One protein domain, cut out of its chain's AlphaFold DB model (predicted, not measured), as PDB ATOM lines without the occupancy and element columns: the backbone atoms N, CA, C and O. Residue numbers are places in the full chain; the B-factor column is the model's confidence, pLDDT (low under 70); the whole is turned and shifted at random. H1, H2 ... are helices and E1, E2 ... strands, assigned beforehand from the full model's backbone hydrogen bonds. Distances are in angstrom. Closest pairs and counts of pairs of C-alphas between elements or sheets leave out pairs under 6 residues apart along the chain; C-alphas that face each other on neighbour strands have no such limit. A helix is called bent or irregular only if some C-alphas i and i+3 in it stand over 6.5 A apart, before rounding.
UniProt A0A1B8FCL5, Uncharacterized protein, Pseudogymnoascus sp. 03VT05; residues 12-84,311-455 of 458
ATOM      1  N   ASP A  12     220.767 279.526 339.181       68.56
ATOM      2  CA  ASP A  12     219.493 280.204 339.437       68.56
ATOM      3  C   ASP A  12     218.543 280.115 338.228       68.56
ATOM      4  O   ASP A  12     217.365 279.819 338.424       68.56
ATOM      5  N   ASP A  13     219.055 280.209 336.990       78.06
ATOM      6  CA  ASP A  13     218.280 279.996 335.749       78.06
ATOM      7  C   ASP A  13     217.546 278.647 335.763       78.06
ATOM      8  O   ASP A  13     216.359 278.557 335.446       78.06
ATOM      9  N   ILE A  14     218.265 277.583 336.135       81.88
ATOM     10  CA  ILE A  14     217.730 276.218 336.133       81.88
ATOM     11  C   ILE A  14     216.894 275.938 337.389       81.88
ATOM     12  O   ILE A  14     215.921 275.188 337.316       81.88
ATOM     13  N   THR A  15     217.237 276.501 338.551       81.19
ATOM     14  CA  THR A  15     216.546 276.161 339.809       81.19
ATOM     15  C   THR A  15     215.327 277.020 340.124       81.19
ATOM     16  O   THR A  15     214.426 276.526 340.802       81.19
ATOM     17  N   ALA A  16     215.209 278.227 339.566       81.50
ATOM     18  CA  ALA A  16     214.013 279.064 339.696       81.50
ATOM     19  C   ALA A  16     212.738 278.396 339.144       81.50
ATOM     20  O   ALA A  16     211.640 278.625 339.655       81.50
ATOM     21  N   ILE A  17     212.857 277.513 338.143       85.56
ATOM     22  CA  ILE A  17     211.703 276.793 337.578       85.56
ATOM     23  C   ILE A  17     211.153 275.706 338.519       85.56
ATOM     24  O   ILE A  17     210.000 275.302 338.377       85.56
ATOM     25  N   ILE A  18     211.944 275.240 339.494       87.69
ATOM     26  CA  ILE A  18     211.567 274.151 340.405       87.69
ATOM     27  C   ILE A  18     210.370 274.539 341.290       87.69
ATOM     28  O   ILE A  18     209.356 273.837 341.228       87.69
ATOM     29  N   PRO A  19     210.402 275.637 342.081       84.88
ATOM     30  CA  PRO A  19     209.242 276.040 342.874       84.88
ATOM     31  C   PRO A  19     208.033 276.387 341.997       84.88
ATOM     32  O   PRO A  19     206.906 276.126 342.412       84.88
ATOM     33  N   VAL A  20     208.247 276.901 340.779       87.50
ATOM     34  CA  VAL A  20     207.165 277.171 339.818       87.50
ATOM     35  C   VAL A  20     206.469 275.869 339.412       87.50
ATOM     36  O   VAL A  20     205.268 275.743 339.618       87.50
ATOM     37  N   GLN A  21     207.202 274.866 338.918       91.88
ATOM     38  CA  GLN A  21     206.622 273.578 338.514       91.88
ATOM     39  C   GLN A  21     205.944 272.855 339.683       91.88
ATOM     40  O   GLN A  21     204.795 272.417 339.566       91.88
ATOM     41  N   LEU A  22     206.630 272.754 340.827       92.31
ATOM     42  CA  LEU A  22     206.088 272.087 342.009       92.31
ATOM     43  C   LEU A  22     204.815 272.778 342.503       92.31
ATOM     44  O   LEU A  22     203.827 272.083 342.749       92.31
ATOM     45  N   GLY A  23     204.812 274.114 342.579       89.81
ATOM     46  CA  GLY A  23     203.659 274.927 342.969       89.81
ATOM     47  C   GLY A  23     202.492 274.844 341.985       89.81
ATOM     48  O   GLY A  23     201.347 274.707 342.413       89.81
ATOM     49  N   SER A  24     202.771 274.787 340.679       91.19
ATOM     50  CA  SER A  24     201.779 274.575 339.613       91.19
ATOM     51  C   SER A  24     201.124 273.186 339.611       91.19
ATOM     52  O   SER A  24     200.225 272.950 338.807       91.19
ATOM     53  N   GLY A  25     201.514 272.273 340.507       92.69
ATOM     54  CA  GLY A  25     200.868 270.965 340.661       92.69
ATOM     55  C   GLY A  25     201.624 269.788 340.043       92.69
ATOM     56  O   GLY A  25     201.083 268.684 340.013       92.69
ATOM     57  N   VAL A  26     202.863 269.979 339.571       93.75
ATOM     58  CA  VAL A  26     203.669 268.877 339.024       93.75
ATOM     59  C   VAL A  26     203.936 267.827 340.109       93.75
ATOM     60  O   VAL A  26     204.414 268.145 341.199       93.75
ATOM     61  N   ASN A  27     203.615 266.570 339.791       91.88
ATOM     62  CA  ASN A  27     203.858 265.395 340.638       91.88
ATOM     63  C   ASN A  27     204.919 264.450 340.058       91.88
ATOM     64  O   ASN A  27     205.619 263.784 340.815       91.88
ATOM     65  N   LEU A  28     205.057 264.402 338.729       88.62
ATOM     66  CA  LEU A  28     206.147 263.708 338.051       88.62
ATOM     67  C   LEU A  28     207.200 264.744 337.655       88.62
ATOM     68  O   LEU A  28     207.035 265.458 336.671       88.62
ATOM     69  N   PHE A  29     208.247 264.848 338.465       84.38
ATOM     70  CA  PHE A  29     209.315 265.827 338.300       84.38
ATOM     71  C   PHE A  29     210.592 265.132 337.812       84.38
ATOM     72  O   PHE A  29     211.001 264.118 338.377       84.38
ATOM     73  N   GLY A  30     211.215 265.656 336.756       86.38
ATOM     74  CA  GLY A  30     212.357 265.025 336.095       86.38
ATOM     75  C   GLY A  30     213.139 266.001 335.219       86.38
ATOM     76  O   GLY A  30     212.686 267.109 334.946       86.38
ATOM     77  N   TRP A  31     214.326 265.576 334.788       87.62
ATOM     78  CA  TRP A  31     215.315 266.436 334.139       87.62
ATOM     79  C   TRP A  31     215.695 265.908 332.759       87.62
ATOM     80  O   TRP A  31     216.175 264.781 332.639       87.62
ATOM     81  N   TYR A  32     215.544 266.750 331.737       87.88
ATOM     82  CA  TYR A  32     216.041 266.496 330.386       87.88
ATOM     83  C   TYR A  32     216.961 267.657 329.961       87.88
ATOM     84  O   TYR A  32     216.474 268.753 329.686       87.88
ATOM     85  N   MET A  33     218.287 267.510 329.928       90.56
ATOM     86  CA  MET A  33     219.114 266.375 330.374       90.56
ATOM     87  C   MET A  33     219.659 266.600 331.795       90.56
ATOM     88  O   MET A  33     219.968 267.728 332.168       90.56
ATOM     89  N   PHE A  34     219.818 265.532 332.589       91.44
ATOM     90  CA  PHE A  34     220.541 265.596 333.875       91.44
ATOM     91  C   PHE A  34     222.054 265.390 333.707       91.44
ATOM     92  O   PHE A  34     222.861 266.061 334.348       91.44
ATOM     93  N   HIS A  35     222.415 264.455 332.832       94.31
ATOM     94  CA  HIS A  35     223.768 264.212 332.352       94.31
ATOM     95  C   HIS A  35     223.713 264.314 330.834       94.31
ATOM     96  O   HIS A  35     222.840 263.703 330.213       94.31
ATOM     97  N   GLY A  36     224.610 265.105 330.260       91.62
ATOM     98  CA  GLY A  36     224.840 265.144 328.829       91.62
ATOM     99  C   GLY A  36     225.526 263.867 328.358       91.62
ATOM    100  O   GLY A  36     225.569 262.844 329.042       91.62
ATOM    101  N   GLY A  37     226.109 263.925 327.174       92.94
ATOM    102  CA  GLY A  37     226.863 262.811 326.638       92.94
ATOM    103  C   GLY A  37     227.423 263.131 325.271       92.94
ATOM    104  O   GLY A  37     227.766 264.270 324.980       92.94
ATOM    105  N   GLU A  38     227.502 262.103 324.443       92.88
ATOM    106  CA  GLU A  38     227.992 262.183 323.074       92.88
ATOM    107  C   GLU A  38     226.904 261.609 322.158       92.88
ATOM    108  O   GLU A  38     226.369 260.532 322.443       92.88
ATOM    109  N   ASN A  39     226.567 262.318 321.081       92.00
ATOM    110  CA  ASN A  39     225.720 261.811 320.008       92.00
ATOM    111  C   ASN A  39     226.416 260.586 319.386       92.00
ATOM    112  O   ASN A  39     227.538 260.719 318.889       92.00
ATOM    113  N   PRO A  40     225.803 259.387 319.391       86.75
ATOM    114  CA  PRO A  40     226.477 258.205 318.872       86.75
ATOM    115  C   PRO A  40     226.747 258.324 317.369       86.75
ATOM    116  O   PRO A  40     225.865 258.688 316.587       86.75
ATOM    117  N   SER A  41     227.951 257.937 316.945       81.75
ATOM    118  CA  SER A  41     228.259 257.751 315.527       81.75
ATOM    119  C   SER A  41     227.496 256.535 314.991       81.75
ATOM    120  O   SER A  41     227.784 255.392 315.356       81.75
ATOM    121  N   GLY A  42     226.501 256.768 314.135       73.50
ATOM    122  CA  GLY A  42     225.796 255.701 313.431       73.50
ATOM    123  C   GLY A  42     226.605 255.164 312.245       73.50
ATOM    124  O   GLY A  42     227.589 255.753 311.804       73.50
ATOM    125  N   LYS A  43     226.186 254.012 311.706       70.00
ATOM    126  CA  LYS A  43     226.909 253.320 310.617       70.00
ATOM    127  C   LYS A  43     226.815 254.017 309.253       70.00
ATOM    128  O   LYS A  43     227.635 253.747 308.385       70.00
ATOM    129  N   THR A  44     225.789 254.842 309.053       70.44
ATOM    130  CA  THR A  44     225.453 255.488 307.767       70.44
ATOM    131  C   THR A  44     225.250 256.998 307.885       70.44
ATOM    132  O   THR A  44     225.418 257.711 306.903       70.44
ATOM    133  N   ALA A  45     224.904 257.481 309.078       72.38
ATOM    134  CA  ALA A  45     224.794 258.884 309.450       72.38
ATOM    135  C   ALA A  45     225.068 259.012 310.958       72.38
ATOM    136  O   ALA A  45     224.882 258.048 311.705       72.38
ATOM    137  N   ASN A  46     225.498 260.189 311.404       81.44
ATOM    138  CA  ASN A  46     225.579 260.516 312.829       81.44
ATOM    139  C   ASN A  46     224.168 260.785 313.389       81.44
ATOM    140  O   ASN A  46     223.252 261.078 312.625       81.44
ATOM    141  N   LEU A  47     223.975 260.633 314.705       86.38
ATOM    142  CA  LEU A  47     222.650 260.721 315.343       86.38
ATOM    143  C   LEU A  47     222.319 262.105 315.937       86.38
ATOM    144  O   LEU A  47     221.386 262.219 316.732       86.38
ATOM    145  N   GLN A  48     223.068 263.151 315.584       88.06
ATOM    146  CA  GLN A  48     222.754 264.511 316.014       88.06
ATOM    147  C   GLN A  48     221.508 265.045 315.303       88.06
ATOM    148  O   GLN A  48     221.303 264.842 314.107       88.06
ATOM    149  N   GLU A  49     220.703 265.821 316.021       85.62
ATOM    150  CA  GLU A  49     219.594 266.559 315.426       85.62
ATOM    151  C   GLU A  49     220.132 267.627 314.446       85.62
ATOM    152  O   GLU A  49     220.814 268.562 314.868       85.62
ATOM    153  N   SER A  50     219.828 267.502 313.146       84.38
ATOM    154  CA  SER A  50     220.259 268.460 312.113       84.38
ATOM    155  C   SER A  50     219.213 268.710 311.027       84.38
ATOM    156  O   SER A  50     218.508 267.806 310.588       84.38
ATOM    157  N   THR A  51     219.131 269.956 310.562       81.31
ATOM    158  CA  THR A  51     218.202 270.428 309.525       81.31
ATOM    159  C   THR A  51     218.430 269.800 308.145       81.31
ATOM    160  O   THR A  51     217.533 269.876 307.303       81.31
ATOM    161  N   VAL A  52     219.593 269.174 307.912       74.62
ATOM    162  CA  VAL A  52     219.904 268.427 306.676       74.62
ATOM    163  C   VAL A  52     219.510 266.944 306.743       74.62
ATOM    164  O   VAL A  52     219.580 266.254 305.727       74.62
ATOM    165  N   ASP A  53     219.087 266.449 307.910       70.88
ATOM    166  CA  ASP A  53     218.601 265.078 308.086       70.88
ATOM    167  C   ASP A  53     217.252 264.862 307.350       70.88
ATOM    168  O   ASP A  53     216.405 265.765 307.347       70.88
ATOM    169  N   PRO A  54     216.991 263.677 306.754       63.06
ATOM    170  CA  PRO A  54     215.706 263.340 306.129       63.06
ATOM    171  C   PRO A  54     214.460 263.581 306.998       63.06
ATOM    172  O   PRO A  54     213.385 263.855 306.460       63.06
ATOM    173  N   THR A  55     214.590 263.515 308.326       63.69
ATOM    174  CA  THR A  55     213.533 263.813 309.312       63.69
ATOM    175  C   THR A  55     213.183 265.302 309.419       63.69
ATOM    176  O   THR A  55     212.181 265.646 310.046       63.69
ATOM    177  N   LYS A  56     213.954 266.192 308.773       66.62
ATOM    178  CA  LYS A  56     213.733 267.649 308.701       66.62
ATOM    179  C   LYS A  56     213.568 268.308 310.067       66.62
ATOM    180  O   LYS A  56     212.638 269.092 310.290       66.62
ATOM    181  N   SER A  57     214.513 268.013 310.952       77.94
ATOM    182  CA  SER A  57     214.693 268.698 312.227       77.94
ATOM    183  C   SER A  57     214.465 270.219 312.147       77.94
ATOM    184  O   SER A  57     214.777 270.888 311.155       77.94
ATOM    185  N   TYR A  58     213.979 270.794 313.248       81.31
ATOM    186  CA  TYR A  58     213.881 272.241 313.433       81.31
ATOM    187  C   TYR A  58     215.223 272.927 313.727       81.31
ATOM    188  O   TYR A  58     215.269 274.154 313.785       81.31
ATOM    189  N   ASN A  59     216.296 272.172 313.953       82.88
ATOM    190  CA  ASN A  59     217.525 272.679 314.544       82.88
ATOM    191  C   ASN A  59     218.774 271.909 314.086       82.88
ATOM    192  O   ASN A  59     218.678 270.757 313.670       82.88
ATOM    193  N   ASP A  60     219.938 272.533 314.265       85.69
ATOM    194  CA  ASP A  60     221.256 271.905 314.144       85.69
ATOM    195  C   ASP A  60     221.934 271.775 315.517       85.69
ATOM    196  O   ASP A  60     221.804 272.659 316.372       85.69
ATOM    197  N   LEU A  61     222.660 270.675 315.718       88.88
ATOM    198  CA  LEU A  61     223.530 270.385 316.862       88.88
ATOM    199  C   LEU A  61     224.965 270.088 316.408       88.88
ATOM    200  O   LEU A  61     225.171 269.753 315.236       88.88
ATOM    201  N   PRO A  62     225.941 270.153 317.331       92.06
ATOM    202  CA  PRO A  62     227.235 269.512 317.141       92.06
ATOM    203  C   PRO A  62     227.073 268.026 316.783       92.06
ATOM    204  O   PRO A  62     226.141 267.353 317.229       92.06
ATOM    205  N   VAL A  63     227.986 267.516 315.962       92.38
ATOM    206  CA  VAL A  63     227.978 266.148 315.430       92.38
ATOM    207  C   VAL A  63     228.159 265.119 316.539       92.38
ATOM    208  O   VAL A  63     227.501 264.080 316.513       92.38
ATOM    209  N   LEU A  64     229.034 265.406 317.503       94.56
ATOM    210  CA  LEU A  64     229.329 264.537 318.638       94.56
ATOM    211  C   LEU A  64     228.886 265.165 319.952       94.56
ATOM    212  O   LEU A  64     228.309 264.465 320.779       94.56
ATOM    213  N   ASN A  65     229.119 266.460 320.156       94.12
ATOM    214  CA  ASN A  65     228.886 267.050 321.467       94.12
ATOM    215  C   ASN A  65     227.399 267.110 321.836       94.12
ATOM    216  O   ASN A  65     226.569 267.693 321.130       94.12
ATOM    217  N   TYR A  66     227.081 266.505 322.979       93.56
ATOM    218  CA  TYR A  66     225.746 266.486 323.564       93.56
ATOM    219  C   TYR A  66     225.804 266.796 325.067       93.56
ATOM    220  O   TYR A  66     225.050 266.253 325.875       93.56
ATOM    221  N   ASP A  67     226.718 267.683 325.468       92.69
ATOM    222  CA  ASP A  67     226.884 268.142 326.851       92.69
ATOM    223  C   ASP A  67     225.602 268.782 327.422       92.69
ATOM    224  O   ASP A  67     225.307 268.663 328.618       92.69
ATOM    225  N   TYR A  68     224.817 269.428 326.551       90.44
ATOM    226  CA  TYR A  68     223.526 270.061 326.856       90.44
ATOM    227  C   TYR A  68     223.617 271.198 327.903       90.44
ATOM    228  O   TYR A  68     222.594 271.678 328.382       90.44
ATOM    229  N   GLN A  69     224.831 271.607 328.308       90.00
ATOM    230  CA  GLN A  69     225.099 272.436 329.494       90.00
ATOM    231  C   GLN A  69     224.431 271.896 330.772       90.00
ATOM    232  O   GLN A  69     224.136 272.620 331.722       90.00
ATOM    233  N   SER A  70     224.201 270.584 330.795       91.50
ATOM    234  CA  SER A  70     223.429 269.894 331.822       91.50
ATOM    235  C   SER A  70     224.171 269.810 333.171       91.50
ATOM    236  O   SER A  70     225.385 270.053 333.232       91.50
ATOM    237  N   PRO A  71     223.468 269.477 334.275       91.38
ATOM    238  CA  PRO A  71     224.045 269.421 335.621       91.38
ATOM    239  C   PRO A  71     225.325 268.564 335.745       91.38
ATOM    240  O   PRO A  71     226.219 268.920 336.519       91.38
ATOM    241  N   LEU A  72     225.438 267.488 334.956       92.62
ATOM    242  CA  LEU A  72     226.680 266.753 334.685       92.62
ATOM    243  C   LEU A  72     227.036 266.882 333.194       92.62
ATOM    244  O   LEU A  72     226.259 266.452 332.346       92.62
ATOM    245  N   GLY A  73     228.201 267.441 332.862       92.69
ATOM    246  CA  GLY A  73     228.628 267.608 331.465       92.69
ATOM    247  C   GLY A  73     228.925 266.295 330.728       92.69
ATOM    248  O   GLY A  73     228.948 265.232 331.337       92.69
ATOM    249  N   GLN A  74     229.211 266.365 329.424       94.50
ATOM    250  CA  GLN A  74     229.465 265.219 328.517       94.50
ATOM    251  C   GLN A  74     230.501 264.204 329.037       94.50
ATOM    252  O   GLN A  74     230.444 263.008 328.723       94.50
ATOM    253  N   TYR A  75     231.448 264.680 329.846       93.31
ATOM    254  CA  TYR A  75     232.520 263.893 330.453       93.31
ATOM    255  C   TYR A  75     232.276 263.588 331.946       93.31
ATOM    256  O   TYR A  75     233.211 263.253 332.666       93.31
ATOM    257  N   GLY A  76     231.033 263.705 332.429       90.81
ATOM    258  CA  GLY A  76     230.640 263.467 333.823       90.81
ATOM    259  C   GLY A  76     231.034 264.580 334.800       90.81
ATOM    260  O   GLY A  76     230.865 264.434 336.009       90.81
ATOM    261  N   ASN A  77     231.566 265.703 334.311       87.88
ATOM    262  CA  ASN A  77     231.991 266.818 335.152       87.88
ATOM    263  C   ASN A  77     230.793 267.539 335.784       87.88
ATOM    264  O   ASN A  77     229.954 268.109 335.088       87.88
ATOM    265  N   GLN A  78     230.741 267.555 337.115       89.12
ATOM    266  CA  GLN A  78     229.687 268.237 337.858       89.12
ATOM    267  C   GLN A  78     229.798 269.763 337.706       89.12
ATOM    268  O   GLN A  78     230.866 270.338 337.928       89.12
ATOM    269  N   ARG A  79     228.690 270.421 337.345       88.19
ATOM    270  CA  ARG A  79     228.559 271.889 337.367       88.19
ATOM    271  C   ARG A  79     228.126 272.383 338.755       88.19
ATOM    272  O   ARG A  79     227.989 271.605 339.696       88.19
ATOM    273  N   SER A  80     227.901 273.684 338.904       85.00
ATOM    274  CA  SER A  80     227.313 274.271 340.117       85.00
ATOM    275  C   SER A  80     225.813 273.969 340.257       85.00
ATOM    276  O   SER A  80     225.309 273.924 341.374       85.00
ATOM    277  N   THR A  81     225.089 273.687 339.171       86.44
ATOM    278  CA  THR A  81     223.630 273.466 339.179       86.44
ATOM    279  C   THR A  81     223.148 272.366 340.147       86.44
ATOM    280  O   THR A  81     222.236 272.645 340.933       86.44
ATOM    281  N   PRO A  82     223.764 271.160 340.211       88.31
ATOM    282  CA  PRO A  82     223.467 270.150 341.235       88.31
ATOM    283  C   PRO A  82     223.504 270.670 342.675       88.31
ATOM    284  O   PRO A  82     222.722 270.209 343.507       88.31
ATOM    285  N   ASN A  83     224.386 271.630 342.971       86.44
ATOM    286  CA  ASN A  83     224.568 272.173 344.315       86.44
ATOM    287  C   ASN A  83     223.317 272.919 344.789       86.44
ATOM    288  O   ASN A  83     222.941 272.788 345.946       86.44
ATOM    289  N   ARG A  84     222.627 273.626 343.889       81.56
ATOM    290  CA  ARG A  84     221.364 274.301 344.213       81.56
ATOM    291  C   ARG A  84     220.166 273.352 344.081       81.56
ATOM    292  O   ARG A  84     219.289 273.322 344.942       81.56
ATOM    293  N   LEU A 311     250.735 269.342 334.220       93.25
ATOM    294  CA  LEU A 311     250.302 269.107 332.849       93.25
ATOM    295  C   LEU A 311     250.327 270.443 332.107       93.25
ATOM    296  O   LEU A 311     249.734 271.419 332.556       93.25
ATOM    297  N   SER A 312     251.015 270.480 330.972       92.31
ATOM    298  CA  SER A 312     251.062 271.632 330.079       92.31
ATOM    299  C   SER A 312     250.653 271.206 328.676       92.31
ATOM    300  O   SER A 312     250.874 270.066 328.270       92.31
ATOM    301  N   VAL A 313     250.051 272.137 327.947       95.62
ATOM    302  CA  VAL A 313     249.655 271.991 326.548       95.62
ATOM    303  C   VAL A 313     250.370 273.068 325.746       95.62
ATOM    304  O   VAL A 313     250.564 274.177 326.241       95.62
ATOM    305  N   THR A 314     250.786 272.747 324.525       96.38
ATOM    306  CA  THR A 314     251.305 273.745 323.585       96.38
ATOM    307  C   THR A 314     250.478 273.733 322.315       96.38
ATOM    308  O   THR A 314     250.022 272.678 321.867       96.38
ATOM    309  N   THR A 315     250.300 274.915 321.731       97.69
ATOM    310  CA  THR A 315     249.618 275.086 320.450       97.69
ATOM    311  C   THR A 315     250.540 275.659 319.398       97.69
ATOM    312  O   THR A 315     251.411 276.478 319.694       97.69
ATOM    313  N   THR A 316     250.323 275.265 318.149       98.00
ATOM    314  CA  THR A 316     251.068 275.783 316.999       98.00
ATOM    315  C   THR A 316     250.086 276.062 315.864       98.00
ATOM    316  O   THR A 316     249.341 275.151 315.500       98.00
ATOM    317  N   PRO A 317     250.025 277.289 315.315       97.94
ATOM    318  CA  PRO A 317     249.167 277.575 314.171       97.94
ATOM    319  C   PRO A 317     249.647 276.791 312.944       97.94
ATOM    320  O   PRO A 317     250.835 276.777 312.634       97.94
ATOM    321  N   LEU A 318     248.708 276.152 312.249       97.62
ATOM    322  CA  LEU A 318     248.927 275.427 310.994       97.62
ATOM    323  C   LEU A 318     248.381 276.195 309.788       97.62
ATOM    324  O   LEU A 318     248.985 276.184 308.719       97.62
ATOM    325  N   ARG A 319     247.225 276.851 309.947       97.81
ATOM    326  CA  ARG A 319     246.566 277.624 308.889       97.81
ATOM    327  C   ARG A 319     245.833 278.811 309.501       97.81
ATOM    328  O   ARG A 319     245.092 278.637 310.467       97.81
ATOM    329  N   ALA A 320     246.021 279.997 308.929       97.38
ATOM    330  CA  ALA A 320     245.234 281.168 309.299       97.38
ATOM    331  C   ALA A 320     243.740 280.954 308.962       97.38
ATOM    332  O   ALA A 320     243.437 280.219 308.018       97.38
ATOM    333  N   PRO A 321     242.802 281.573 309.700       97.25
ATOM    334  CA  PRO A 321     241.389 281.548 309.339       97.25
ATOM    335  C   PRO A 321     241.131 282.192 307.973       97.25
ATOM    336  O   PRO A 321     241.782 283.170 307.606       97.25
ATOM    337  N   GLY A 322     240.173 281.645 307.226       96.69
ATOM    338  CA  GLY A 322     239.709 282.204 305.958       96.69
ATOM    339  C   GLY A 322     238.587 283.234 306.126       96.69
ATOM    340  O   GLY A 322     238.248 283.667 307.229       96.69
ATOM    341  N   ILE A 323     237.960 283.599 305.006       96.31
ATOM    342  CA  ILE A 323     236.722 284.387 305.002       96.31
ATOM    343  C   ILE A 323     235.531 283.425 304.994       96.31
ATOM    344  O   ILE A 323     235.357 282.650 304.054       96.31
ATOM    345  N   ALA A 324     234.710 283.469 306.042       95.81
ATOM    346  CA  ALA A 324     233.475 282.707 306.134       95.81
ATOM    347  C   ALA A 324     232.396 283.316 305.211       95.81
ATOM    348  O   ALA A 324     232.177 284.537 305.230       95.81
ATOM    349  N   PRO A 325     231.687 282.494 304.415       94.88
ATOM    350  CA  PRO A 325     230.580 282.963 303.587       94.88
ATOM    351  C   PRO A 325     229.395 283.408 304.454       94.88
ATOM    352  O   PRO A 325     229.270 283.010 305.612       94.88
ATOM    353  N   SER A 326     228.494 284.206 303.879       92.94
ATOM    354  CA  SER A 326     227.262 284.629 304.553       92.94
ATOM    355  C   SER A 326     226.447 283.435 305.060       92.94
ATOM    356  O   SER A 326     226.274 282.434 304.359       92.94
ATOM    357  N   VAL A 327     225.920 283.561 306.279       90.31
ATOM    358  CA  VAL A 327     225.139 282.507 306.942       90.31
ATOM    359  C   VAL A 327     223.871 282.203 306.143       90.31
ATOM    360  O   VAL A 327     223.061 283.092 305.876       90.31
ATOM    361  N   LYS A 328     223.678 280.934 305.772       90.56
ATOM    362  CA  LYS A 328     222.481 280.484 305.049       90.56
ATOM    363  C   LYS A 328     221.270 280.467 305.982       90.56
ATOM    364  O   LYS A 328     221.367 279.998 307.116       90.56
ATOM    365  N   ILE A 329     220.126 280.928 305.478       89.25
ATOM    366  CA  ILE A 329     218.834 280.853 306.172       89.25
ATOM    367  C   ILE A 329     217.984 279.749 305.539       89.25
ATOM    368  O   ILE A 329     217.832 279.711 304.319       89.25
ATOM    369  N   GLY A 330     217.434 278.848 306.352       86.25
ATOM    370  CA  GLY A 330     216.704 277.676 305.876       86.25
ATOM    371  C   GLY A 330     216.189 276.765 306.992       86.25
ATOM    372  O   GLY A 330     215.927 277.213 308.112       86.25
ATOM    373  N   GLY A 331     216.014 275.482 306.660       81.75
ATOM    374  CA  GLY A 331     215.471 274.454 307.555       81.75
ATOM    375  C   GLY A 331     213.999 274.671 307.943       81.75
ATOM    376  O   GLY A 331     213.384 275.692 307.625       81.75
ATOM    377  N   SER A 332     213.427 273.716 308.682       82.81
ATOM    378  CA  SER A 332     212.026 273.763 309.143       82.81
ATOM    379  C   SER A 332     211.722 274.970 310.045       82.81
ATOM    380  O   SER A 332     210.583 275.427 310.123       82.81
ATOM    381  N   ALA A 333     212.745 275.533 310.695       81.50
ATOM    382  CA  ALA A 333     212.645 276.715 311.548       81.50
ATOM    383  C   ALA A 333     212.817 278.067 310.828       81.50
ATOM    384  O   ALA A 333     212.668 279.097 311.492       81.50
ATOM    385  N   ARG A 334     213.148 278.089 309.523       86.56
ATOM    386  CA  ARG A 334     213.530 279.305 308.764       86.56
ATOM    387  C   ARG A 334     214.618 280.125 309.485       86.56
ATOM    388  O   ARG A 334     214.537 281.348 309.589       86.56
ATOM    389  N   GLY A 335     215.600 279.428 310.053       86.00
ATOM    390  CA  GLY A 335     216.671 279.984 310.882       86.00
ATOM    391  C   GLY A 335     218.027 279.953 310.184       86.00
ATOM    392  O   GLY A 335     218.128 279.506 309.048       86.00
ATOM    393  N   ALA A 336     219.072 280.413 310.876       87.75
ATOM    394  CA  ALA A 336     220.446 280.150 310.453       87.75
ATOM    395  C   ALA A 336     220.710 278.634 310.459       87.75
ATOM    396  O   ALA A 336     220.303 277.957 311.404       87.75
ATOM    397  N   VAL A 337     221.354 278.134 309.407       88.50
ATOM    398  CA  VAL A 337     221.671 276.712 309.192       88.50
ATOM    399  C   VAL A 337     223.171 276.496 309.362       88.50
ATOM    400  O   VAL A 337     223.960 277.346 308.939       88.50
ATOM    401  N   VAL A 338     223.565 275.366 309.956       89.06
ATOM    402  CA  VAL A 338     224.982 275.003 310.102       89.06
ATOM    403  C   VAL A 338     225.683 274.937 308.726       89.06
ATOM    404  O   VAL A 338     225.120 274.393 307.769       89.06
ATOM    405  N   PRO A 339     226.894 275.503 308.564       90.69
ATOM    406  CA  PRO A 339     227.651 275.383 307.318       90.69
ATOM    407  C   PRO A 339     227.993 273.922 306.975       90.69
ATOM    408  O   PRO A 339     228.105 273.078 307.861       90.69
ATOM    409  N   SER A 340     228.179 273.611 305.688       90.88
ATOM    410  CA  SER A 340     228.578 272.262 305.259       90.88
ATOM    411  C   SER A 340     230.043 271.961 305.590       90.88
ATOM    412  O   SER A 340     230.856 272.875 305.732       90.88
ATOM    413  N   GLU A 341     230.394 270.673 305.632       90.94
ATOM    414  CA  GLU A 341     231.762 270.172 305.848       90.94
ATOM    415  C   GLU A 341     232.820 270.888 304.999       90.94
ATOM    416  O   GLU A 341     233.851 271.306 305.523       90.94
ATOM    417  N   ASP A 342     232.552 271.099 303.708       93.88
ATOM    418  CA  ASP A 342     233.470 271.787 302.788       93.88
ATOM    419  C   ASP A 342     233.679 273.263 303.158       93.88
ATOM    420  O   ASP A 342     234.778 273.797 303.030       93.88
ATOM    421  N   VAL A 343     232.636 273.935 303.658       95.38
ATOM    422  CA  VAL A 343     232.730 275.333 304.105       95.38
ATOM    423  C   VAL A 343     233.501 275.415 305.419       95.38
ATOM    424  O   VAL A 343     234.378 276.267 305.552       95.38
ATOM    425  N   ILE A 344     233.221 274.518 306.368       95.62
ATOM    426  CA  ILE A 344     233.929 274.448 307.652       95.62
ATOM    427  C   ILE A 344     235.415 274.168 307.392       95.62
ATOM    428  O   ILE A 344     236.278 274.985 307.710       95.62
ATOM    429  N   SER A 345     235.724 273.060 306.718       95.12
ATOM    430  CA  SER A 345     237.101 272.650 306.415       95.12
ATOM    431  C   SER A 345     237.844 273.618 305.485       95.12
ATOM    432  O   SER A 345     239.061 273.772 305.623       95.12
ATOM    433  N   GLY A 346     237.145 274.321 304.587       96.75
ATOM    434  CA  GLY A 346     237.723 275.338 303.707       96.75
ATOM    435  C   GLY A 346     238.042 276.667 304.399       96.75
ATOM    436  O   GLY A 346     239.002 277.329 304.012       96.75
ATOM    437  N   THR A 347     237.285 277.055 305.435       97.62
ATOM    438  CA  THR A 347     237.398 278.388 306.066       97.62
ATOM    439  C   THR A 347     238.013 278.389 307.465       97.62
ATOM    440  O   THR A 347     238.470 279.440 307.915       97.62
ATOM    441  N   SER A 348     238.074 277.248 308.163       98.44
ATOM    442  CA  SER A 348     238.597 277.211 309.532       98.44
ATOM    443  C   SER A 348     240.070 277.618 309.649       98.44
ATOM    444  O   SER A 348     240.921 277.154 308.884       98.44
ATOM    445  N   GLY A 349     240.403 278.386 310.687       98.44
ATOM    446  CA  GLY A 349     241.772 278.407 311.202       98.44
ATOM    447  C   GLY A 349     242.117 277.034 311.777       98.44
ATOM    448  O   GLY A 349     241.234 276.358 312.311       98.44
ATOM    449  N   LEU A 350     243.372 276.605 311.641       98.69
ATOM    450  CA  LEU A 350     243.847 275.302 312.116       98.69
ATOM    451  C   LEU A 350     245.023 275.475 313.076       98.69
ATOM    452  O   LEU A 350     245.964 276.214 312.773       98.69
ATOM    453  N   TRP A 351     245.012 274.730 314.181       98.62
ATOM    454  CA  TRP A 351     246.093 274.678 315.165       98.62
ATOM    455  C   TRP A 351     246.373 273.235 315.591       98.62
ATOM    456  O   TRP A 351     245.444 272.486 315.889       98.62
ATOM    457  N   THR A 352     247.648 272.862 315.693       98.44
ATOM    458  CA  THR A 352     248.059 271.653 316.419       98.44
ATOM    459  C   THR A 352     247.953 271.910 317.916       98.44
ATOM    460  O   THR A 352     248.381 272.966 318.382       98.44
ATOM    461  N   ILE A 353     247.459 270.931 318.672       98.31
ATOM    462  CA  ILE A 353     247.481 270.878 320.133       98.31
ATOM    463  C   ILE A 353     248.316 269.664 320.559       98.31
ATOM    464  O   ILE A 353     247.947 268.516 320.300       98.31
ATOM    465  N   ASN A 354     249.428 269.902 321.256       97.06
ATOM    466  CA  ASN A 354     250.262 268.835 321.807       97.06
ATOM    467  C   ASN A 354     249.807 268.490 323.229       97.06
ATOM    468  O   ASN A 354     250.017 269.265 324.165       97.06
ATOM    469  N   ILE A 355     249.190 267.318 323.388       96.12
ATOM    470  CA  ILE A 355     248.759 266.782 324.684       96.12
ATOM    471  C   ILE A 355     249.884 265.913 325.277       96.12
ATOM    472  O   ILE A 355     250.437 265.068 324.570       96.12
ATOM    473  N   PRO A 356     250.227 266.048 326.574       94.31
ATOM    474  CA  PRO A 356     251.246 265.233 327.230       94.31
ATOM    475  C   PRO A 356     250.672 263.860 327.627       94.31
ATOM    476  O   PRO A 356     250.588 263.537 328.811       94.31
ATOM    477  N   TRP A 357     250.248 263.057 326.643       93.31
ATOM    478  CA  TRP A 357     249.499 261.806 326.840       93.31
ATOM    479  C   TRP A 357     250.126 260.855 327.869       93.31
ATOM    480  O   TRP A 357     249.422 260.325 328.725       93.31
ATOM    481  N   SER A 358     251.454 260.699 327.854       90.88
ATOM    482  CA  SER A 358     252.187 259.854 328.810       90.88
ATOM    483  C   SER A 358     252.028 260.295 330.270       90.88
ATOM    484  O   SER A 358     251.961 259.446 331.157       90.88
ATOM    485  N   LYS A 359     251.892 261.601 330.534       91.44
ATOM    486  CA  LYS A 359     251.675 262.146 331.886       91.44
ATOM    487  C   LYS A 359     250.241 261.972 332.385       91.44
ATOM    488  O   LYS A 359     250.000 262.086 333.584       91.44
ATOM    489  N   LEU A 360     249.276 261.675 331.507       90.69
ATOM    490  CA  LEU A 360     247.886 261.444 331.923       90.69
ATOM    491  C   LEU A 360     247.721 260.154 332.741       90.69
ATOM    492  O   LEU A 360     246.750 260.019 333.482       90.69
ATOM    493  N   ALA A 361     248.682 259.228 332.660       86.12
ATOM    494  CA  ALA A 361     248.747 258.058 333.532       86.12
ATOM    495  C   ALA A 361     249.068 258.410 335.002       86.12
ATOM    496  O   ALA A 361     248.816 257.598 335.888       86.12
ATOM    497  N   GLU A 362     249.600 259.607 335.281       87.69
ATOM    498  CA  GLU A 362     250.018 260.037 336.626       87.69
ATOM    499  C   GLU A 362     248.924 260.754 337.441       87.69
ATOM    500  O   GLU A 362     249.172 261.152 338.584       87.69
ATOM    501  N   VAL A 363     247.744 260.968 336.851       89.69
ATOM    502  CA  VAL A 363     246.593 261.691 337.425       89.69
ATOM    503  C   VAL A 363     245.333 260.834 337.346       89.69
ATOM    504  O   VAL A 363     245.299 259.859 336.593       89.69
ATOM    505  N   ASP A 364     244.283 261.181 338.092       88.00
ATOM    506  CA  ASP A 364     243.040 260.399 338.108       88.00
ATOM    507  C   ASP A 364     242.272 260.568 336.777       88.00
ATOM    508  O   ASP A 364     241.888 259.578 336.154       88.00
ATOM    509  N   ASP A 365     242.205 261.797 336.256       91.69
ATOM    510  CA  ASP A 365     241.869 262.160 334.863       91.69
ATOM    511  C   ASP A 365     242.487 263.540 334.532       91.69
ATOM    512  O   ASP A 365     243.193 264.125 335.357       91.69
ATOM    513  N   ALA A 366     242.238 264.093 333.346       94.94
ATOM    514  CA  ALA A 366     242.511 265.485 333.019       94.94
ATOM    515  C   ALA A 366     241.503 266.037 332.001       94.94
ATOM    516  O   ALA A 366     241.082 265.344 331.077       94.94
ATOM    517  N   GLN A 367     241.174 267.319 332.128       95.50
ATOM    518  CA  GLN A 367     240.367 268.055 331.160       95.50
ATOM    519  C   GLN A 367     241.248 268.937 330.284       95.50
ATOM    520  O   GLN A 367     242.001 269.753 330.813       95.50
ATOM    521  N   LEU A 368     241.095 268.841 328.967       97.44
ATOM    522  CA  LEU A 368     241.465 269.916 328.055       97.44
ATOM    523  C   LEU A 368     240.367 270.983 328.117       97.44
ATOM    524  O   LEU A 368     239.180 270.669 328.060       97.44
ATOM    525  N   ARG A 369     240.772 272.239 328.281       97.75
ATOM    526  CA  ARG A 369     239.892 273.403 328.381       97.75
ATOM    527  C   ARG A 369     240.270 274.381 327.283       97.75
ATOM    528  O   ARG A 369     241.434 274.779 327.221       97.75
ATOM    529  N   ILE A 370     239.315 274.733 326.428       98.31
ATOM    530  CA  ILE A 370     239.527 275.596 325.263       98.31
ATOM    531  C   ILE A 370     238.578 276.792 325.357       98.31
ATOM    532  O   ILE A 370     237.365 276.643 325.218       98.31
ATOM    533  N   ASP A 371     239.148 277.978 325.547       97.75
ATOM    534  CA  ASP A 371     238.447 279.252 325.440       97.75
ATOM    535  C   ASP A 371     238.775 279.830 324.057       97.75
ATOM    536  O   ASP A 371     239.924 280.182 323.770       97.75
ATOM    537  N   TYR A 372     237.791 279.890 323.165       97.75
ATOM    538  CA  TYR A 372     237.972 280.333 321.781       97.75
ATOM    539  C   TYR A 372     236.884 281.324 321.368       97.75
ATOM    540  O   TYR A 372     235.879 281.463 322.052       97.75
ATOM    541  N   GLN A 373     237.082 282.014 320.248       97.25
ATOM    542  CA  GLN A 373     236.060 282.816 319.577       97.25
ATOM    543  C   GLN A 373     235.944 282.315 318.139       97.25
ATOM    544  O   GLN A 373     236.959 282.095 317.481       97.25
ATOM    545  N   GLY A 374     234.724 282.093 317.660       96.19
ATOM    546  CA  GLY A 374     234.450 281.469 316.365       96.19
ATOM    547  C   GLY A 374     232.964 281.180 316.200       96.19
ATOM    548  O   GLY A 374     232.170 281.502 317.079       96.19
ATOM    549  N   ASP A 375     232.566 280.585 315.079       95.12
ATOM    550  CA  ASP A 375     231.204 280.084 314.886       95.12
ATOM    551  C   ASP A 375     231.085 278.688 315.501       95.12
ATOM    552  O   ASP A 375     230.259 278.436 316.379       95.12
ATOM    553  N   LEU A 376     231.971 277.784 315.105       95.19
ATOM    554  CA  LEU A 376     232.077 276.442 315.661       95.19
ATOM    555  C   LEU A 376     233.532 275.989 315.684       95.19
ATOM    556  O   LEU A 376     234.361 276.486 314.915       95.19
ATOM    557  N   ALA A 377     233.828 275.035 316.557       97.94
ATOM    558  CA  ALA A 377     235.124 274.396 316.670       97.94
ATOM    559  C   ALA A 377     235.004 272.875 316.588       97.94
ATOM    560  O   ALA A 377     233.972 272.294 316.923       97.94
ATOM    561  N   ARG A 378     236.078 272.231 316.136       98.00
ATOM    562  CA  ARG A 378     236.187 270.779 315.987       98.00
ATOM    563  C   ARG A 378     237.572 270.311 316.373       98.00
ATOM    564  O   ARG A 378     238.562 270.940 315.999       98.00
ATOM    565  N   LEU A 379     237.633 269.197 317.088       98.25
ATOM    566  CA  LEU A 379     238.868 268.591 317.551       98.25
ATOM    567  C   LEU A 379     239.055 267.241 316.863       98.25
ATOM    568  O   LEU A 379     238.202 266.364 316.972       98.25
ATOM    569  N   TYR A 380     240.176 267.071 316.172       97.88
ATOM    570  CA  TYR A 380     240.485 265.876 315.392       97.88
ATOM    571  C   TYR A 380     241.758 265.178 315.882       97.88
ATOM    572  O   TYR A 380     242.687 265.829 316.359       97.88
ATOM    573  N   ALA A 381     241.839 263.864 315.665       96.25
ATOM    574  CA  ALA A 381     243.098 263.125 315.576       96.25
ATOM    575  C   ALA A 381     243.225 262.557 314.157       96.25
ATOM    576  O   ALA A 381     242.498 261.641 313.770       96.25
ATOM    577  N   GLY A 382     244.112 263.142 313.348       93.44
ATOM    578  CA  GLY A 382     244.136 262.877 311.908       93.44
ATOM    579  C   GLY A 382     242.797 263.256 311.265       93.44
ATOM    580  O   GLY A 382     242.375 264.405 311.356       93.44
ATOM    581  N   SER A 383     242.123 262.289 310.641       91.12
ATOM    582  CA  SER A 383     240.774 262.444 310.070       91.12
ATOM    583  C   SER A 383     239.632 262.123 311.046       91.12
ATOM    584  O   SER A 383     238.469 262.357 310.718       91.12
ATOM    585  N   VAL A 384     239.922 261.584 312.236       92.62
ATOM    586  CA  VAL A 384     238.897 261.174 313.207       92.62
ATOM    587  C   VAL A 384     238.435 262.387 314.005       92.62
ATOM    588  O   VAL A 384     239.220 262.958 314.762       92.62
ATOM    589  N   LEU A 385     237.158 262.760 313.877       95.12
ATOM    590  CA  LEU A 385     236.532 263.735 314.771       95.12
ATOM    591  C   LEU A 385     236.457 263.137 316.187       95.12
ATOM    592  O   LEU A 385     235.922 262.043 316.396       95.12
ATOM    593  N   LEU A 386     237.039 263.839 317.155       96.00
ATOM    594  CA  LEU A 386     237.054 263.446 318.561       96.00
ATOM    595  C   LEU A 386     235.910 264.088 319.339       96.00
ATOM    596  O   LEU A 386     235.240 263.395 320.097       96.00
ATOM    597  N   ASP A 387     235.704 265.386 319.140       97.25
ATOM    598  CA  ASP A 387     234.646 266.178 319.765       97.25
ATOM    599  C   ASP A 387     234.439 267.472 318.950       97.25
ATOM    600  O   ASP A 387     235.318 267.874 318.175       97.25
ATOM    601  N   ASP A 388     233.302 268.143 319.120       96.94
ATOM    602  CA  ASP A 388     233.017 269.440 318.494       96.94
ATOM    603  C   ASP A 388     232.246 270.404 319.413       96.94
ATOM    604  O   ASP A 388     231.819 270.045 320.504       96.94
ATOM    605  N   HIS A 389     232.135 271.679 319.036       96.19
ATOM    606  CA  HIS A 389     231.454 272.686 319.855       96.19
ATOM    607  C   HIS A 389     230.886 273.812 319.000       96.19
ATOM    608  O   HIS A 389     231.548 274.299 318.085       96.19
ATOM    609  N   PHE A 390     229.695 274.297 319.342       94.50
ATOM    610  CA  PHE A 390     229.187 275.569 318.832       94.50
ATOM    611  C   PHE A 390     229.534 276.669 319.826       94.50
ATOM    612  O   PHE A 390     229.268 276.527 321.013       94.50
ATOM    613  N   TYR A 391     230.120 277.768 319.359       94.38
ATOM    614  CA  TYR A 391     230.517 278.850 320.253       94.38
ATOM    615  C   TYR A 391     229.298 279.521 320.902       94.38
ATOM    616  O   TYR A 391     228.445 280.074 320.206       94.38
ATOM    617  N   ASP A 392     229.238 279.485 322.229       91.88
ATOM    618  CA  ASP A 392     228.216 280.098 323.084       91.88
ATOM    619  C   ASP A 392     228.798 281.134 324.071       91.88
ATOM    620  O   ASP A 392     228.046 281.902 324.673       91.88
ATOM    621  N   GLY A 393     230.130 281.202 324.180       91.44
ATOM    622  CA  GLY A 393     230.872 282.073 325.095       91.44
ATOM    623  C   GLY A 393     231.488 281.351 326.298       91.44
ATOM    624  O   GLY A 393     232.285 281.968 327.004       91.44
ATOM    625  N   GLU A 394     231.163 280.077 326.522       91.75
ATOM    626  CA  GLU A 394     231.669 279.271 327.642       91.75
ATOM    627  C   GLU A 394     232.973 278.527 327.291       91.75
ATOM    628  O   GLU A 394     233.305 278.310 326.122       91.75
ATOM    629  N   THR A 395     233.722 278.091 328.314       94.69
ATOM    630  CA  THR A 395     234.873 277.195 328.107       94.69
ATOM    631  C   THR A 395     234.394 275.849 327.560       94.69
ATOM    632  O   THR A 395     233.661 275.131 328.244       94.69
ATOM    633  N   TRP A 396     234.908 275.421 326.406       96.50
ATOM    634  CA  TRP A 396     234.718 274.044 325.948       96.50
ATOM    635  C   TRP A 396     235.616 273.101 326.764       96.50
ATOM    636  O   TRP A 396     236.840 273.264 326.809       96.50
ATOM    637  N   VAL A 397     235.000 272.138 327.458       95.75
ATOM    638  CA  VAL A 397     235.662 271.213 328.391       95.75
ATOM    639  C   VAL A 397     235.607 269.784 327.857       95.75
ATOM    640  O   VAL A 397     234.528 269.252 327.614       95.75
ATOM    641  N   ILE A 398     236.774 269.150 327.734       96.56
ATOM    642  CA  ILE A 398     236.947 267.853 327.074       96.56
ATOM    643  C   ILE A 398     237.728 266.892 327.984       96.56
ATOM    644  O   ILE A 398     238.863 267.180 328.364       96.56
ATOM    645  N   GLY A 399     237.158 265.731 328.317       94.88
ATOM    646  CA  GLY A 399     237.811 264.707 329.148       94.88
ATOM    647  C   GLY A 399     238.859 263.897 328.374       94.88
ATOM    648  O   GLY A 399     238.519 263.083 327.512       94.88
ATOM    649  N   LEU A 400     240.143 264.091 328.688       94.56
ATOM    650  CA  LEU A 400     241.250 263.570 327.881       94.56
ATOM    651  C   LEU A 400     241.406 262.048 327.950       94.56
ATOM    652  O   LEU A 400     241.672 261.443 326.910       94.56
ATOM    653  N   LYS A 401     241.217 261.392 329.107       91.56
ATOM    654  CA  LYS A 401     241.349 259.921 329.165       91.56
ATOM    655  C   LYS A 401     240.300 259.199 328.322       91.56
ATOM    656  O   LYS A 401     240.623 258.185 327.706       91.56
ATOM    657  N   ARG A 402     239.081 259.744 328.221       88.81
ATOM    658  CA  ARG A 402     238.022 259.205 327.346       88.81
ATOM    659  C   ARG A 402     238.381 259.318 325.858       88.81
ATOM    660  O   ARG A 402     237.945 258.484 325.069       88.81
ATOM    661  N   LEU A 403     239.197 260.305 325.478       90.69
ATOM    662  CA  LEU A 403     239.666 260.482 324.100       90.69
ATOM    663  C   LEU A 403     240.979 259.761 323.774       90.69
ATOM    664  O   LEU A 403     241.194 259.458 322.605       90.69
ATOM    665  N   ALA A 404     241.836 259.452 324.753       88.62
ATOM    666  CA  ALA A 404     243.185 258.916 324.518       88.62
ATOM    667  C   ALA A 404     243.219 257.697 323.570       88.62
ATOM    668  O   ALA A 404     244.046 257.640 322.658       88.62
ATOM    669  N   GLY A 405     242.264 256.767 323.717       88.00
ATOM    670  CA  GLY A 405     242.127 255.604 322.830       88.00
ATOM    671  C   GLY A 405     241.742 255.954 321.385       88.00
ATOM    672  O   GLY A 405     242.290 255.370 320.457       88.00
ATOM    673  N   ARG A 406     240.855 256.939 321.178       90.38
ATOM    674  CA  ARG A 406     240.465 257.441 319.840       90.38
ATOM    675  C   ARG A 406     241.544 258.331 319.213       90.38
ATOM    676  O   ARG A 406     241.668 258.367 317.996       90.38
ATOM    677  N   ALA A 407     242.324 259.031 320.036       91.81
ATOM    678  CA  ALA A 407     243.415 259.899 319.602       91.81
ATOM    679  C   ALA A 407     244.698 259.133 319.221       91.81
ATOM    680  O   ALA A 407     245.566 259.679 318.536       91.81
ATOM    681  N   GLY A 408     244.859 257.893 319.696       89.19
ATOM    682  CA  GLY A 408     246.072 257.096 319.484       89.19
ATOM    683  C   GLY A 408     247.338 257.739 320.066       89.19
ATOM    684  O   GLY A 408     248.428 257.493 319.565       89.19
ATOM    685  N   ASN A 409     247.193 258.596 321.086       84.06
ATOM    686  CA  ASN A 409     248.252 259.434 321.665       84.06
ATOM    687  C   ASN A 409     248.974 260.381 320.673       84.06
ATOM    688  O   ASN A 409     250.100 260.809 320.931       84.06
ATOM    689  N   ASN A 410     248.333 260.747 319.560       89.25
ATOM    690  CA  ASN A 410     248.875 261.713 318.597       89.25
ATOM    691  C   ASN A 410     248.599 263.172 319.020       89.25
ATOM    692  O   ASN A 410     247.699 263.417 319.831       89.25
ATOM    693  N   PRO A 411     249.323 264.168 318.473       95.12
ATOM    694  CA  PRO A 411     248.886 265.561 318.520       95.12
ATOM    695  C   PRO A 411     247.485 265.713 317.914       95.12
ATOM    696  O   PRO A 411     247.134 265.019 316.958       95.12
ATOM    697  N   LEU A 412     246.691 266.622 318.473       98.19
ATOM    698  CA  LEU A 412     245.333 266.890 318.006       98.19
ATOM    699  C   LEU A 412     245.315 268.096 317.065       98.19
ATOM    700  O   LEU A 412     246.149 268.990 317.195       98.19
ATOM    701  N   THR A 413     244.333 268.163 316.173       98.56
ATOM    702  CA  THR A 413     244.084 269.341 315.332       98.56
ATOM    703  C   THR A 413     242.797 270.015 315.777       98.56
ATOM    704  O   THR A 413     241.726 269.417 315.702       98.56
ATOM    705  N   LEU A 414     242.894 271.268 316.214       98.75
ATOM    706  CA  LEU A 414     241.753 272.142 316.451       98.75
ATOM    707  C   LEU A 414     241.473 272.954 315.187       98.75
ATOM    708  O   LEU A 414     242.337 273.696 314.719       98.75
ATOM    709  N   ALA A 415     240.260 272.823 314.663       98.75
ATOM    710  CA  ALA A 415     239.721 273.665 313.607       98.75
ATOM    711  C   ALA A 415     238.674 274.610 314.206       98.75
ATOM    712  O   ALA A 415     237.754 274.136 314.866       98.75
ATOM    713  N   ILE A 416     238.792 275.922 313.979       98.62
ATOM    714  CA  ILE A 416     237.774 276.916 314.374       98.62
ATOM    715  C   ILE A 416     237.301 277.630 313.113       98.62
ATOM    716  O   ILE A 416     238.109 278.230 312.408       98.62
ATOM    717  N   MET A 417     236.005 277.562 312.807       97.88
ATOM    718  CA  MET A 417     235.389 278.352 311.738       97.88
ATOM    719  C   MET A 417     235.118 279.789 312.227       97.88
ATOM    720  O   MET A 417     234.639 279.938 313.351       97.88
ATOM    721  N   PRO A 418     235.375 280.846 311.429       98.00
ATOM    722  CA  PRO A 418     235.083 282.223 311.833       98.00
ATOM    723  C   PRO A 418     233.589 282.507 312.034       98.00
ATOM    724  O   PRO A 418     232.772 282.139 311.190       98.00
ATOM    725  N   LEU A 419     233.237 283.237 313.098       96.06
ATOM    726  CA  LEU A 419     231.906 283.838 313.253       96.06
ATOM    727  C   LEU A 419     231.871 285.207 312.590       96.06
ATOM    728  O   LEU A 419     232.714 286.050 312.879       96.06
ATOM    729  N   ARG A 420     230.850 285.462 311.775       95.94
ATOM    730  CA  ARG A 420     230.598 286.779 311.183       95.94
ATOM    731  C   ARG A 420     229.769 287.668 312.113       95.94
ATOM    732  O   ARG A 420     228.856 287.188 312.780       95.94
ATOM    733  N   SER A 421     230.031 288.970 312.105       95.00
ATOM    734  CA  SER A 421     229.296 289.971 312.891       95.00
ATOM    735  C   SER A 421     227.838 290.158 312.451       95.00
ATOM    736  O   SER A 421     227.005 290.568 313.260       95.00
ATOM    737  N   ASP A 422     227.525 289.817 311.197       93.38
ATOM    738  CA  ASP A 422     226.180 289.828 310.608       93.38
ATOM    739  C   ASP A 422     225.400 288.513 310.806       93.38
ATOM    740  O   ASP A 422     224.244 288.409 310.389       93.38
ATOM    741  N   ALA A 423     225.996 287.507 311.457       90.19
ATOM    742  CA  ALA A 423     225.341 286.233 311.712       90.19
ATOM    743  C   ALA A 423     224.097 286.438 312.611       90.19
ATOM    744  O   ALA A 423     224.229 286.953 313.724       90.19
ATOM    745  N   PRO A 424     222.881 286.004 312.206       88.75
ATOM    746  CA  PRO A 424     221.641 286.209 312.971       88.75
ATOM    747  C   PRO A 424     221.481 285.176 314.108       88.75
ATOM    748  O   PRO A 424     220.450 284.498 314.264       88.75
ATOM    749  N   ILE A 425     222.550 285.063 314.893       85.31
ATOM    750  CA  ILE A 425     222.800 284.154 316.006       85.31
ATOM    751  C   ILE A 425     222.725 284.981 317.293       85.31
ATOM    752  O   ILE A 425     223.357 286.029 317.401       85.31
ATOM    753  N   TYR A 426     221.938 284.524 318.267       85.50
ATOM    754  CA  TYR A 426     221.981 285.111 319.602       85.50
ATOM    755  C   TYR A 426     223.147 284.498 320.378       85.50
ATOM    756  O   TYR A 426     223.292 283.276 320.395       85.50
ATOM    757  N   LEU A 427     223.939 285.350 321.023       87.56
ATOM    758  CA  LEU A 427     224.979 284.982 321.975       87.56
ATOM    759  C   LEU A 427     224.787 285.840 323.224       87.56
ATOM    760  O   LEU A 427     224.508 287.034 323.105       87.56
ATOM    761  N   GLN A 428     224.954 285.236 324.402       84.00
ATOM    762  CA  GLN A 428     224.858 285.943 325.683       84.00
ATOM    763  C   GLN A 428     225.974 287.001 325.807       84.00
ATOM    764  O   GLN A 428     225.721 288.111 326.269       84.00
ATOM    765  N   SER A 429     227.168 286.677 325.297       85.25
ATOM    766  CA  SER A 429     228.313 287.580 325.137       85.25
ATOM    767  C   SER A 429     228.787 287.544 323.683       85.25
ATOM    768  O   SER A 429     229.000 286.466 323.128       85.25
ATOM    769  N   LYS A 430     228.952 288.706 323.040       88.31
ATOM    770  CA  LYS A 430     229.502 288.776 321.675       88.31
ATOM    771  C   LYS A 430     231.039 288.714 321.700       88.31
ATOM    772  O   LYS A 430     231.632 289.330 322.584       88.31
ATOM    773  N   PRO A 431     231.679 288.031 320.734       93.25
ATOM    774  CA  PRO A 431     233.132 288.029 320.601       93.25
ATOM    775  C   PRO A 431     233.644 289.342 319.987       93.25
ATOM    776  O   PRO A 431     232.866 290.171 319.502       93.25
ATOM    777  N   THR A 432     234.965 289.513 319.970       94.56
ATOM    778  CA  THR A 432     235.624 290.646 319.314       94.56
ATOM    779  C   THR A 432     235.800 290.345 317.830       94.56
ATOM    780  O   THR A 432     236.476 289.385 317.462       94.56
ATOM    781  N   PHE A 433     235.209 291.175 316.972       96.69
ATOM    782  CA  PHE A 433     235.326 291.050 315.519       96.69
ATOM    783  C   PHE A 433     236.527 291.846 314.982       96.69
ATOM    784  O   PHE A 433     236.827 292.936 315.468       96.69
ATOM    785  N   ASP A 434     237.201 291.292 313.976       95.38
ATOM    786  CA  ASP A 434     238.302 291.910 313.240       95.38
ATOM    787  C   ASP A 434     237.808 292.959 312.218       95.38
ATOM    788  O   ASP A 434     236.610 293.228 312.080       95.38
ATOM    789  N   SER A 435     238.734 293.542 311.450       93.94
ATOM    790  CA  SER A 435     238.411 294.507 310.387       93.94
ATOM    791  C   SER A 435     237.625 293.917 309.208       93.94
ATOM    792  O   SER A 435     237.098 294.678 308.401       93.94
ATOM    793  N   ASN A 436     237.528 292.589 309.097       92.88
ATOM    794  CA  ASN A 436     236.684 291.890 308.123       92.88
ATOM    795  C   ASN A 436     235.286 291.582 308.692       92.88
ATOM    796  O   ASN A 436     234.468 290.953 308.018       92.88
ATOM    797  N   GLY A 437     235.005 291.990 309.935       96.38
ATOM    798  CA  GLY A 437     233.768 291.677 310.639       96.38
ATOM    799  C   GLY A 437     233.695 290.227 311.120       96.38
ATOM    800  O   GLY A 437     232.592 289.697 311.243       96.38
ATOM    801  N   GLN A 438     234.828 289.568 311.378       97.31
ATOM    802  CA  GLN A 438     234.887 288.166 311.792       97.31
ATOM    803  C   GLN A 438     235.609 287.960 313.127       97.31
ATOM    804  O   GLN A 438     236.599 288.618 313.421       97.31
ATOM    805  N   ALA A 439     235.156 286.993 313.921       97.56
ATOM    806  CA  ALA A 439     235.849 286.519 315.113       97.56
ATOM    807  C   ALA A 439     236.357 285.091 314.872       97.56
ATOM    808  O   ALA A 439     235.563 284.197 314.570       97.56
ATOM    809  N   CYS A 440     237.670 284.872 314.985       97.69
ATOM    810  CA  CYS A 440     238.282 283.542 314.912       97.69
ATOM    811  C   CYS A 440     239.626 283.513 315.658       97.69
ATOM    812  O   CYS A 440     240.658 283.889 315.101       97.69
ATOM    813  N   SER A 441     239.638 283.069 316.914       96.81
ATOM    814  CA  SER A 441     240.849 283.051 317.747       96.81
ATOM    815  C   SER A 441     240.798 281.987 318.843       96.81
ATOM    816  O   SER A 441     239.729 281.617 319.323       96.81
ATOM    817  N   ILE A 442     241.968 281.523 319.286       97.69
ATOM    818  CA  ILE A 442     242.116 280.865 320.589       97.69
ATOM    819  C   ILE A 442     242.413 281.978 321.595       97.69
ATOM    820  O   ILE A 442     243.384 282.712 321.422       97.69
ATOM    821  N   THR A 443     241.576 282.119 322.621       96.69
ATOM    822  CA  THR A 443     241.791 283.073 323.722       96.69
ATOM    823  C   THR A 443     242.667 282.444 324.805       96.69
ATOM    824  O   THR A 443     243.598 283.078 325.292       96.69
ATOM    825  N   ASN A 444     242.402 281.184 325.158       97.69
ATOM    826  CA  ASN A 444     243.178 280.423 326.132       97.69
ATOM    827  C   ASN A 444     243.011 278.913 325.897       97.69
ATOM    828  O   ASN A 444     241.980 278.449 325.410       97.69
ATOM    829  N   ILE A 445     244.035 278.132 326.240       97.94
ATOM    830  CA  ILE A 445     243.989 276.672 326.180       97.94
ATOM    831  C   ILE A 445     244.836 276.077 327.301       97.94
ATOM    832  O   ILE A 445     246.013 276.398 327.455       97.94
ATOM    833  N   THR A 446     244.228 275.222 328.119       97.25
ATOM    834  CA  THR A 446     244.869 274.660 329.319       97.25
ATOM    835  C   THR A 446     244.506 273.195 329.511       97.25
ATOM    836  O   THR A 446     243.497 272.716 328.994       97.25
ATOM    837  N   ILE A 447     245.324 272.474 330.282       96.44
ATOM    838  CA  ILE A 447     244.967 271.151 330.799       96.44
ATOM    839  C   ILE A 447     244.839 271.243 332.315       96.44
ATOM    840  O   ILE A 447     245.757 271.690 332.997       96.44
ATOM    841  N   SER A 448     243.704 270.790 332.838       94.62
ATOM    842  CA  SER A 448     243.415 270.745 334.268       94.62
ATOM    843  C   SER A 448     243.348 269.295 334.735       94.62
ATOM    844  O   SER A 448     242.444 268.557 334.347       94.62
ATOM    845  N   ALA A 449     244.317 268.867 335.546       95.12
ATOM    846  CA  ALA A 449     244.316 267.535 336.148       95.12
ATOM    847  C   ALA A 449     243.125 267.371 337.105       95.12
ATOM    848  O   ALA A 449     242.883 268.248 337.934       95.12
ATOM    849  N   LEU A 450     242.425 266.242 337.025       93.50
ATOM    850  CA  LEU A 450     241.499 265.800 338.060       93.50
ATOM    851  C   LEU A 450     242.294 265.123 339.178       93.50
ATOM    852  O   LEU A 450     243.072 264.198 338.933       93.50
ATOM    853  N   TYR A 451     242.057 265.583 340.400       92.56
ATOM    854  CA  TYR A 451     242.511 264.959 341.628       92.56
ATOM    855  C   TYR A 451     241.308 264.398 342.386       92.56
ATOM    856  O   TYR A 451     240.359 265.125 342.684       92.56
ATOM    857  N   THR A 452     241.402 263.130 342.762       92.94
ATOM    858  CA  THR A 452     240.369 262.380 343.478       92.94
ATOM    859  C   THR A 452     240.892 261.921 344.835       92.94
ATOM    860  O   THR A 452     241.832 261.127 344.910       92.94
ATOM    861  N   LEU A 453     240.305 262.423 345.920       92.44
ATOM    862  CA  LEU A 453     240.644 262.063 347.295       92.44
ATOM    863  C   LEU A 453     239.521 261.222 347.906       92.44
ATOM    864  O   LEU A 453     238.463 261.737 348.272       92.44
ATOM    865  N   LYS A 454     239.776 259.921 348.039       92.12
ATOM    866  CA  LYS A 454     238.867 258.977 348.688       92.12
ATOM    867  C   LYS A 454     239.031 259.031 350.207       92.12
ATOM    868  O   LYS A 454     240.155 258.925 350.704       92.12
ATOM    869  N   ILE A 455     237.926 259.195 350.926       89.75
ATOM    870  CA  ILE A 455     237.853 259.246 352.389       89.75
ATOM    871  C   ILE A 455     237.128 257.997 352.883       89.75
ATOM    872  O   ILE A 455     235.990 257.747 352.491       89.75
TER     873      ILE A 455
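This is residues 12 to 84 and 311 to 455 of the 458 residues of an uncharacterized protein of Pseudogymnoascus sp. 03VT05 (UniProt A0A1B8FCL5). Two strongly twisted sheets lie face to face as a sandwich, five strands against three, and a long, mostly loop stretch with the small helices H1, H2 and H3 reaches away from it to one side. H4 packs across the five-stranded sheet over E7, H6 packs on that sheet at E4 and E5, and the long E8 runs on past the end of E3. The 218 printed residues hold six named helices and eight named strands, in the order H1 H2 H3 E1 H4 E2 H5 E3 E4 E5 E6 H6 E7 E8; the sheets run E1 E2 E7 E4 E5 and E6 E3 E8, both antiparallel. The class is mixed, helices and strands, with under half of the residues in named elements. The whole is compact, with a radius of gyration of the C-alphas of 18.7 A and spans of 55 by 51 by 39 A.

Find C-alpha 12 at (219.493, 280.204, 339.437), where H1, residues 12 to 15, begins; H2 is residues 17 to 23. After a long link you reach H3, residues 81 to 84, and then the cut. Beyond it, E1 is residues 314 to 319, H4 residues 341 to 347, E2 residues 349 to 354 and H5 residues 357 to 362. H5 is neither bent nor irregular, but only just: C-alphas 358 and 361 are 6.1 A apart. E3, residues 365 to 373, covers 26.3 A from C-alpha 365 at (241.869, 262.160, 334.863). Next come E4, residues 376 to 381, E5, residues 384 to 390, 18.3 A, and E6, residues 396 to 399. H6, residues 400 to 407, is irregular, with C-alphas 402 and 405 7.1 A apart. E7 is residues 412 to 417, and E8, residues 441 to 455, runs 42.1 A to C-alpha 455 at (237.853, 259.246, 352.389).

Begin at the sandwich, two sheets face to face: their facing parts are 9.4 A centre to centre and their strands stand at 37 degrees. In the larger sheet, look for N 316 and O 352 of E1 and E2, 3.0 A; N 351 and O 414 of E2 and E7, 2.9 A; N 378 and O 415 of E7 and E4, 2.8 A; and N 377 and O 389 of the hairpin E4 and E5, 2.8 A, each within hydrogen-bond range. In the smaller sheet, N 368 and O 398 of the antiparallel neighbours E3 and E6 are within hydrogen-bond range at 2.8 A, and N 369 and O 446 of the antiparallel neighbours E3 and E8 are within hydrogen-bond range at 2.9 A. H4 is on the larger sheet at a height of 8.6 A, over E7 and across the strands at 73 degrees on the local plane; the closest C-alphas are those of Ile 344 and Met 417, 5.8 A. H6 is on that sheet at a height of 9.0 A; its closest C-alphas to E4 are those of Ala 407 and Ala 381, 5.2 A. H6 only grazes the smaller sheet with residues 400 to 402. H5 and H6 are close but not clearly touching, with the C-alphas of Leu 360 and Lys 401 7.3 A apart. H1 and H3 touch at Thr 15 and Arg 84, whose C-alphas are 6.8 A apart; H2 is apart from E5. Every O i to N i+4 pair is within hydrogen-bond range in H2 and H4, against 2 of 4 in H6 and 0 of 2 in H5, where 2 of 3 O i to N i+3 pairs are; H1 and H3 are too short for such a pair.

The two C-alphas farthest apart, those of Gly 25 and Leu 318, are 56.7 A apart. Residues 85 to 310 are not printed, and C-alphas 84 and 311 are 31.5 A apart across this cut. The links H2 to H3, E1 to H4 and E7 to E8 are long. In the first, residues 37 to 38 pair antiparallel with residues 65 to 66. The mean pLDDT of the printed part is 91.0; look for values under 70 at residue 12 and residues 54 to 56.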